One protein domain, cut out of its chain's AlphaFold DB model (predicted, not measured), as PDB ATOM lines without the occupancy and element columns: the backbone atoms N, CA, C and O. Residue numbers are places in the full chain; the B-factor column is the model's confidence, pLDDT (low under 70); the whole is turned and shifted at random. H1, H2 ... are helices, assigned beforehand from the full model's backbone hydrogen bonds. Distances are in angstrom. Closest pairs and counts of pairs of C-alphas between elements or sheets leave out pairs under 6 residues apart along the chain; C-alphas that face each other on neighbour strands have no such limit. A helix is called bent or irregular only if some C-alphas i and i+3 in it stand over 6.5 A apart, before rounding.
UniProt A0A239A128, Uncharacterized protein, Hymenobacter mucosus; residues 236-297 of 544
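What this domain is: This is residues 236 to 297 of the 544 residues of an uncharacterized protein of Hymenobacter mucosus (UniProt A0A239A128). A short helix, H1, sits between two others, with H2 near it on one side and the much longer H3 crossing it steeply on the other, in a loosely built model whose helices have few contacts with one another. The long axis is made by two extensions: the far part of H3 and the last residues after it, residues 289 to 297, stick out as an arm, and at the opposite end a loop in residues 236 to 247 runs out to Asp 240 and folds back toward H1. The printed part has 62 residues with three named helices, H1, H2 and H3 in that order along the chain, and no named strand; its class is all helix, with 37 residues in named elements. The whole is loose, with a radius of gyration of the C-alphas of 13.7 A, and its C-alphas span 46 by 21 by 16 A along their three main axes.

How they stand to each other: The printed part begins with residues 236 to 247, a stretch with no named element, whose C-alphas lie 6 to 20 A from the mean of all C-alphas. H1, residues 248 to 255, follows, and a tight link of 3 residues joins it to H2, residues 259 to 269. H1 and H2 are close but not clearly touching: their closest C-alphas, those of Leu 254 and His 262, are 6.6 A apart. Their lines stand at a steep tilt of 40 degrees, and they run opposite ways, with their centres 12.4 A apart. A short link of 8 residues joins H2 to H3, residues 278 to 295. H2 and H3 are apart, though they follow each other in the chain. H3 touches H1 with residues 281 to 284 alone, and the two only just touch, with 3 pairs of C-alphas within 8 A. Their closest C-alphas, those of Glu 249 and Val 284, are 7.2 A apart, and their centres are 12.7 A apart. H1 and H3 run opposite ways at a steep tilt of 69.9 degrees, only just short of about perpendicular. In H1 and H2 every O i to N i+4 pair is within hydrogen-bond range; in H3, 13 of 14 are.

Where its parts are: The first printed C-alpha, that of Thr 236, is at (-16.087, 33.160, -35.512), and that of Asp 240 is at (-8.278, 30.868, -43.574). H1 has 8 residues, from Asp 248, with its C-alpha at (-27.675, 26.649, -35.493), to Gln 255, and measures 10.1 A from first to last C-alpha. H2 has 11 residues, from Lys 259 to Thr 269, and measures 15.2 A. H3 is the longest helix, with 18 residues from Ala 278 to Ala 295; it measures 25.9 A and ends with C-alpha 295 at (-48.443, 24.371, -33.826). No helix is bent or irregular.

The domain as a whole: The two C-alphas farthest apart are those of Asp 240 and Ile 297, at 47.3 A, while the first and last printed C-alphas, those of Thr 236 and Ile 297, are 38.5 A apart. Residues 289 to 297, of which 289 to 295 belong to H3, stand free. Without them the body has 53 residues, spans 32 by 22 by 14 A and has a radius of gyration of 11.3 A. The printed part has no cut, and neither link between helices is long. The mean pLDDT of the printed part is 75.2. Residues 278 to 297, which include the whole of H3, are under 70; the mean is 58 for H3, 83 for H1 and 87 for H2.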
ATOM      1  N   THR A 236     -15.102  32.664 -34.533       74.12
ATOM      2  CA  THR A 236     -16.087  33.160 -35.512       74.12
ATOM      3  C   THR A 236     -15.609  33.024 -36.954       74.12
ATOM      4  O   THR A 236     -16.395  33.167 -37.889       74.12
ATOM      5  N   ARG A 237     -14.320  32.736 -37.140       81.56
ATOM      6  CA  ARG A 237     -13.672  32.522 -38.430       81.56
ATOM      7  C   ARG A 237     -12.768  31.305 -38.359       81.56
ATOM      8  O   ARG A 237     -12.208  31.015 -37.300       81.56
ATOM      9  N   ASP A 238     -12.645  30.619 -39.482       81.00
ATOM     10  CA  ASP A 238     -11.695  29.531 -39.644       81.00
ATOM     11  C   ASP A 238     -10.262  30.070 -39.797       81.00
ATOM     12  O   ASP A 238     -10.042  31.282 -39.894       81.00
ATOM     13  N   ARG A 239      -9.272  29.174 -39.836       79.31
ATOM     14  CA  ARG A 239      -7.847  29.501 -40.008       79.31
ATOM     15  C   ARG A 239      -7.563  30.318 -41.269       79.31
ATOM     16  O   ARG A 239      -6.649  31.135 -41.256       79.31
ATOM     17  N   ASP A 240      -8.389  30.156 -42.297       79.56
ATOM     18  CA  ASP A 240      -8.278  30.868 -43.574       79.56
ATOM     19  C   ASP A 240      -9.032  32.213 -43.576       79.56
ATOM     20  O   ASP A 240      -9.103  32.899 -44.592       79.56
ATOM     21  N   GLY A 241      -9.635  32.603 -42.446       77.38
ATOM     22  CA  GLY A 241     -10.393  33.848 -42.303       77.38
ATOM     23  C   GLY A 241     -11.836  33.790 -42.817       77.38
ATOM     24  O   GLY A 241     -12.568  34.770 -42.650       77.38
ATOM     25  N   THR A 242     -12.271  32.662 -43.384       81.81
ATOM     26  CA  THR A 242     -13.666  32.433 -43.782       81.81
ATOM     27  C   THR A 242     -14.575  32.401 -42.548       81.81
ATOM     28  O   THR A 242     -14.243  31.755 -41.550       81.81
ATOM     29  N   PRO A 243     -15.707  33.124 -42.551       86.69
ATOM     30  CA  PRO A 243     -16.641  33.097 -41.431       86.69
ATOM     31  C   PRO A 243     -17.316  31.727 -41.324       86.69
ATOM     32  O   PRO A 243     -17.646  31.113 -42.336       86.69
ATOM     33  N   PHE A 244     -17.542  31.255 -40.100       87.50
ATOM     34  CA  PHE A 244     -18.396  30.085 -39.873       87.50
ATOM     35  C   PHE A 244     -19.874  30.469 -39.946       87.50
ATOM     36  O   PHE A 244     -20.235  31.615 -39.661       87.50
ATOM     37  N   GLU A 245     -20.733  29.504 -40.274       86.38
ATOM     38  CA  GLU A 245     -22.174  29.684 -40.140       86.38
ATOM     39  C   GLU A 245     -22.565  29.805 -38.659       86.38
ATOM     40  O   GLU A 245     -22.169  29.002 -37.809       86.38
ATOM     41  N   THR A 246     -23.329  30.853 -38.361       82.31
ATOM     42  CA  THR A 246     -23.771  31.252 -37.019       82.31
ATOM     43  C   THR A 246     -25.190  30.793 -36.696       82.31
ATOM     44  O   THR A 246     -25.594  30.879 -35.543       82.31
ATOM     45  N   ASN A 247     -25.959  30.370 -37.700       81.19
ATOM     46  CA  ASN A 247     -27.308  29.852 -37.544       81.19
ATOM     47  C   ASN A 247     -27.263  28.352 -37.217       81.19
ATOM     48  O   ASN A 247     -26.867  27.522 -38.041       81.19
ATOM     49  N   ASP A 248     -27.693  28.016 -36.004       78.25
ATOM     50  CA  ASP A 248     -27.675  26.649 -35.493       78.25
ATOM     51  C   ASP A 248     -28.662  25.724 -36.230       78.25
ATOM     52  O   ASP A 248     -28.359  24.546 -36.413       78.25
ATOM     53  N   GLU A 249     -29.783  26.241 -36.748       76.56
ATOM     54  CA  GLU A 249     -30.760  25.459 -37.527       76.56
ATOM     55  C   GLU A 249     -30.155  24.976 -38.854       76.56
ATOM     56  O   GLU A 249     -30.284  23.810 -39.235       76.56
ATOM     57  N   ILE A 250     -29.429  25.863 -39.542       81.12
ATOM     58  CA  ILE A 250     -28.737  25.532 -40.794       81.12
ATOM     59  C   ILE A 250     -27.621  24.525 -40.517       81.12
ATOM     60  O   ILE A 250     -27.471  23.549 -41.251       81.12
ATOM     61  N   ASN A 251     -26.872  24.715 -39.427       86.75
ATOM     62  CA  ASN A 251     -25.860  23.753 -39.012       86.75
ATOM     63  C   ASN A 251     -26.481  22.382 -38.677       86.75
ATOM     64  O   ASN A 251     -25.906  21.367 -39.052       86.75
ATOM     65  N   MET A 252     -27.665  22.301 -38.060       82.38
ATOM     66  CA  MET A 252     -28.355  21.015 -37.860       82.38
ATOM     67  C   MET A 252     -28.784  20.354 -39.163       82.38
ATOM     68  O   MET A 252     -28.571  19.154 -39.344       82.38
ATOM     69  N   MET A 253     -29.374  21.128 -40.073       84.19
ATOM     70  CA  MET A 253     -29.819  20.621 -41.368       84.19
ATOM     71  C   MET A 253     -28.637  20.085 -42.175       84.19
ATOM     72  O   MET A 253     -28.691  18.977 -42.707       84.19
ATOM     73  N   LEU A 254     -27.538  20.842 -42.217       86.38
ATOM     74  CA  LEU A 254     -26.321  20.441 -42.906       86.38
ATOM     75  C   LEU A 254     -25.637  19.263 -42.209       86.38
ATOM     76  O   LEU A 254     -25.091  18.412 -42.896       86.38
ATOM     77  N   GLN A 255     -25.706  19.128 -40.885       85.31
ATOM     78  CA  GLN A 255     -24.955  18.109 -40.147       85.31
ATOM     79  C   GLN A 255     -25.197  16.664 -40.605       85.31
ATOM     80  O   GLN A 255     -24.260  15.865 -40.576       85.31
ATOM     81  N   ASN A 256     -26.411  16.342 -41.055       83.94
ATOM     82  CA  ASN A 256     -26.764  15.002 -41.538       83.94
ATOM     83  C   ASN A 256     -26.678  14.859 -43.068       83.94
ATOM     84  O   ASN A 256     -26.932  13.777 -43.599       83.94
ATOM     85  N   LEU A 257     -26.331  15.931 -43.786       86.62
ATOM     86  CA  LEU A 257     -26.224  15.935 -45.243       86.62
ATOM     87  C   LEU A 257     -24.811  15.536 -45.716       86.62
ATOM     88  O   LEU A 257     -23.832  15.701 -44.983       86.62
ATOM     89  N   PRO A 258     -24.670  15.006 -46.946       89.62
ATOM     90  CA  PRO A 258     -23.371  14.637 -47.503       89.62
ATOM     91  C   PRO A 258     -22.440  15.845 -47.662       89.62
ATOM     92  O   PRO A 258     -22.891  16.949 -47.965       89.62
ATOM     93  N   LYS A 259     -21.122  15.611 -47.594       83.81
ATOM     94  CA  LYS A 259     -20.086  16.658 -47.729       83.81
ATOM     95  C   LYS A 259     -20.222  17.518 -48.990       83.81
ATOM     96  O   LYS A 259     -19.975  18.713 -48.933       83.81
ATOM     97  N   GLY A 260     -20.684  16.947 -50.105       86.88
ATOM     98  CA  GLY A 260     -20.909  17.713 -51.338       86.88
ATOM     99  C   GLY A 260     -21.961  18.822 -51.194       86.88
ATOM    100  O   GLY A 260     -21.876  19.838 -51.877       86.88
ATOM    101  N   VAL A 261     -22.925  18.663 -50.281       87.25
ATOM    102  CA  VAL A 261     -23.913  19.703 -49.958       87.25
ATOM    103  C   VAL A 261     -23.297  20.777 -49.066       87.25
ATOM    104  O   VAL A 261     -23.610  21.952 -49.242       87.25
ATOM    105  N   HIS A 262     -22.379  20.401 -48.168       86.75
ATOM    106  CA  HIS A 262     -21.602  21.361 -47.379       86.75
ATOM    107  C   HIS A 262     -20.762  22.222 -48.312       86.75
ATOM    108  O   HIS A 262     -20.933  23.431 -48.319       86.75
ATOM    109  N   ASP A 263     -19.965  21.610 -49.187       87.44
ATOM    110  CA  ASP A 263     -19.101  22.331 -50.126       87.44
ATOM    111  C   ASP A 263     -19.900  23.275 -51.038       87.44
ATOM    112  O   ASP A 263     -19.460  24.385 -51.339       87.44
ATOM    113  N   ASN A 264     -21.091  22.853 -51.476       89.94
ATOM    114  CA  ASN A 264     -21.982  23.703 -52.260       89.94
ATOM    115  C   ASN A 264     -22.513  24.885 -51.432       89.94
ATOM    116  O   ASN A 264     -22.480  26.030 -51.880       89.94
ATOM    117  N   TYR A 265     -22.944  24.630 -50.195       88.25
ATOM    118  CA  TYR A 265     -23.379  25.668 -49.265       88.25
ATOM    119  C   TYR A 265     -22.264  26.686 -48.973       88.25
ATOM    120  O   TYR A 265     -22.510  27.893 -49.021       88.25
ATOM    121  N   GLU A 266     -21.032  26.223 -48.752       89.88
ATOM    122  CA  GLU A 266     -19.874  27.089 -48.511       89.88
ATOM    123  C   GLU A 266     -19.545  27.960 -49.729       89.88
ATOM    124  O   GLU A 266     -19.234  29.142 -49.577       89.88
ATOM    125  N   ARG A 267     -19.667  27.416 -50.949       87.00
ATOM    126  CA  ARG A 267     -19.470  28.175 -52.196       87.00
ATOM    127  C   ARG A 267     -20.562  29.214 -52.435       87.00
ATOM    128  O   ARG A 267     -20.254  30.294 -52.926       87.00
ATOM    129  N   MET A 268     -21.815  28.898 -52.106       84.75
ATOM    130  CA  MET A 268     -22.947  29.804 -52.325       84.75
ATOM    131  C   MET A 268     -23.014  30.931 -51.291       84.75
ATOM    132  O   MET A 268     -23.345  32.062 -51.634       84.75
ATOM    133  N   THR A 269     -22.716  30.634 -50.025       85.69
ATOM    134  CA  THR A 269     -22.900  31.585 -48.914       85.69
ATOM    135  C   THR A 269     -21.603  32.240 -48.448       85.69
ATOM    136  O   THR A 269     -21.640  33.232 -47.719       85.69
ATOM    137  N   GLY A 270     -20.448  31.692 -48.838       86.19
ATOM    138  CA  GLY A 270     -19.139  32.123 -48.348       86.19
ATOM    139  C   GLY A 270     -18.909  31.820 -46.863       86.19
ATOM    140  O   GLY A 270     -17.977  32.369 -46.269       86.19
ATOM    141  N   ARG A 271     -19.760  30.986 -46.248       88.25
ATOM    142  CA  ARG A 271     -19.712  30.628 -44.828       88.25
ATOM    143  C   ARG A 271     -19.440  29.145 -44.660       88.25
ATOM    144  O   ARG A 271     -20.076  28.329 -45.315       88.25
ATOM    145  N   ARG A 272     -18.510  28.805 -43.768       87.62
ATOM    146  CA  ARG A 272     -18.130  27.413 -43.508       87.62
ATOM    147  C   ARG A 272     -19.126  26.716 -42.601       87.62
ATOM    148  O   ARG A 272     -19.509  27.262 -41.561       87.62
ATOM    149  N   PHE A 273     -19.495  25.496 -42.978       86.69
ATOM    150  CA  PHE A 273     -20.327  24.644 -42.142       86.69
ATOM    151  C   PHE A 273     -19.585  24.320 -40.843       86.69
ATOM    152  O   PHE A 273     -18.380  24.050 -40.836       86.69
ATOM    153  N   ARG A 274     -20.309  24.328 -39.721       84.38
ATOM    154  CA  ARG A 274     -19.750  23.927 -38.436       84.38
ATOM    155  C   ARG A 274     -20.703  22.994 -37.693       84.38
ATOM    156  O   ARG A 274     -21.804  23.413 -37.350       84.38
ATOM    157  N   PRO A 275     -20.268  21.777 -37.327       80.12
ATOM    158  CA  PRO A 275     -21.118  20.877 -36.566       80.12
ATOM    159  C   PRO A 275     -21.448  21.456 -35.183       80.12
ATOM    160  O   PRO A 275     -20.601  22.054 -34.492       80.12
ATOM    161  N   LEU A 276     -22.698  21.260 -34.770       77.62
ATOM    162  CA  LEU A 276     -23.128  21.576 -33.416       77.62
ATOM    163  C   LEU A 276     -22.509  20.587 -32.424       77.62
ATOM    164  O   LEU A 276     -22.276  19.419 -32.736       77.62
ATOM    165  N   LEU A 277     -22.224  21.079 -31.216       77.44
ATOM    166  CA  LEU A 277     -21.821  20.215 -30.100       77.44
ATOM    167  C   LEU A 277     -23.075  19.495 -29.587       77.44
ATOM    168  O   LEU A 277     -24.175  20.036 -29.704       77.44
ATOM    169  N   ALA A 278     -22.913  18.330 -28.957       66.69
ATOM    170  CA  ALA A 278     -24.030  17.539 -28.429       66.69
ATOM    171  C   ALA A 278     -24.971  18.342 -27.502       66.69
ATOM    172  O   ALA A 278     -26.186  18.185 -27.569       66.69
ATOM    173  N   SER A 279     -24.429  19.272 -26.708       64.69
ATOM    174  CA  SER A 279     -25.220  20.158 -25.841       64.69
ATOM    175  C   SER A 279     -26.090  21.168 -26.601       64.69
ATOM    176  O   SER A 279     -27.137  21.561 -26.105       64.69
ATOM    177  N   GLN A 280     -25.689  21.579 -27.807       61.56
ATOM    178  CA  GLN A 280     -26.467  22.493 -28.655       61.56
ATOM    179  C   GLN A 280     -27.480  21.743 -29.523       61.56
ATOM    180  O   GLN A 280     -28.576  22.240 -29.746       61.56
ATOM    181  N   GLN A 281     -27.156  20.519 -29.949       63.50
ATOM    182  CA  GLN A 281     -28.116  19.652 -30.642       63.50
ATOM    183  C   GLN A 281     -29.350  19.364 -29.778       63.50
ATOM    184  O   GLN A 281     -30.466  19.339 -30.288       63.50
ATOM    185  N   GLN A 282     -29.157  19.182 -28.467       62.06
ATOM    186  CA  GLN A 282     -30.263  19.018 -27.520       62.06
ATOM    187  C   GLN A 282     -31.132  20.280 -27.433       62.06
ATOM    188  O   GLN A 282     -32.351  20.177 -27.516       62.06
ATOM    189  N   GLN A 283     -30.520  21.465 -27.366       59.97
ATOM    190  CA  GLN A 283     -31.249  22.738 -27.279       59.97
ATOM    191  C   GLN A 283     -32.113  23.021 -28.516       59.97
ATOM    192  O   GLN A 283     -33.259  23.454 -28.378       59.97
ATOM    193  N   VAL A 284     -31.589  22.757 -29.716       56.75
ATOM    194  CA  VAL A 284     -32.327  22.977 -30.970       56.75
ATOM    195  C   VAL A 284     -33.395  21.896 -31.174       56.75
ATOM    196  O   VAL A 284     -34.533  22.223 -31.493       56.75
ATOM    197  N   GLY A 285     -33.103  20.627 -30.860       60.47
ATOM    198  CA  GLY A 285     -34.108  19.557 -30.897       60.47
ATOM    199  C   GLY A 285     -35.270  19.774 -29.915       60.47
ATOM    200  O   GLY A 285     -36.412  19.426 -30.213       60.47
ATOM    201  N   GLU A 286     -35.014  20.384 -28.756       56.72
ATOM    202  CA  GLU A 286     -36.061  20.841 -27.836       56.72
ATOM    203  C   GLU A 286     -36.815  22.066 -28.368       56.72
ATOM    204  O   GLU A 286     -38.011  22.201 -28.125       56.72
ATOM    205  N   ALA A 287     -36.158  22.980 -29.088       56.09
ATOM    206  CA  ALA A 287     -36.818  24.124 -29.723       56.09
ATOM    207  C   ALA A 287     -37.781  23.692 -30.846       56.09
ATOM    208  O   ALA A 287     -38.906  24.186 -30.898       56.09
ATOM    209  N   ASP A 288     -37.397  22.718 -31.672       56.81
ATOM    210  CA  ASP A 288     -38.247  22.181 -32.743       56.81
ATOM    211  C   ASP A 288     -39.450  21.405 -32.197       56.81
ATOM    212  O   ASP A 288     -40.573  21.586 -32.670       56.81
ATOM    213  N   LYS A 289     -39.251  20.602 -31.142       57.12
ATOM    214  CA  LYS A 289     -40.358  19.954 -30.420       57.12
ATOM    215  C   LYS A 289     -41.312  20.984 -29.818       57.12
ATOM    216  O   LYS A 289     -42.517  20.861 -30.000       57.12
ATOM    217  N   ARG A 290     -40.783  22.051 -29.207       57.94
ATOM    218  CA  ARG A 290     -41.588  23.172 -28.691       57.94
ATOM    219  C   ARG A 290     -42.365  23.884 -29.800       57.94
ATOM    220  O   ARG A 290     -43.523  24.229 -29.598       57.94
ATOM    221  N   ARG A 291     -41.771  24.075 -30.980       55.09
ATOM    222  CA  ARG A 291     -42.445  24.683 -32.140       55.09
ATOM    223  C   ARG A 291     -43.562  23.792 -32.687       55.09
ATOM    224  O   ARG A 291     -44.624  24.304 -33.034       55.09
ATOM    225  N   ALA A 292     -43.348  22.479 -32.726       53.97
ATOM    226  CA  ALA A 292     -44.365  21.505 -33.116       53.97
ATOM    227  C   ALA A 292     -45.510  21.413 -32.086       53.97
ATOM    228  O   ALA A 292     -46.674  21.359 -32.471       53.97
ATOM    229  N   GLU A 293     -45.200  21.480 -30.790       51.66
ATOM    230  CA  GLU A 293     -46.194  21.542 -29.708       51.66
ATOM    231  C   GLU A 293     -47.006  22.850 -29.743       51.66
ATOM    232  O   GLU A 293     -48.215  22.829 -29.517       51.66
ATOM    233  N   MET A 294     -46.380  23.978 -30.104       50.91
ATOM    234  CA  MET A 294     -47.071  25.257 -30.326       50.91
ATOM    235  C   MET A 294     -47.970  25.251 -31.571       50.91
ATOM    236  O   MET A 294     -48.968  25.965 -31.593       50.91
ATOM    237  N   ALA A 295     -47.649  24.461 -32.599       54.72
ATOM    238  CA  ALA A 295     -48.443  24.371 -33.826       54.72
ATOM    239  C   ALA A 295     -49.722  23.520 -33.673       54.72
ATOM    240  O   ALA A 295     -50.589  23.571 -34.543       54.72
ATOM    241  N   TYR A 296     -49.850  22.745 -32.589       43.69
ATOM    242  CA  TYR A 296     -50.944  21.785 -32.395       43.69
ATOM    243  C   TYR A 296     -52.033  22.247 -31.407       43.69
ATOM    244  O   TYR A 296     -52.916  21.466 -31.067       43.69
ATOM    245  N   ILE A 297     -52.021  23.500 -30.932       48.50
ATOM    246  CA  ILE A 297     -53.084  24.007 -30.046       48.50
ATOM    247  C   ILE A 297     -54.252  24.530 -30.909       48.50
ATOM    248  O   ILE A 297     -54.103  25.565 -31.564       48.50
TER     249      ILE A 297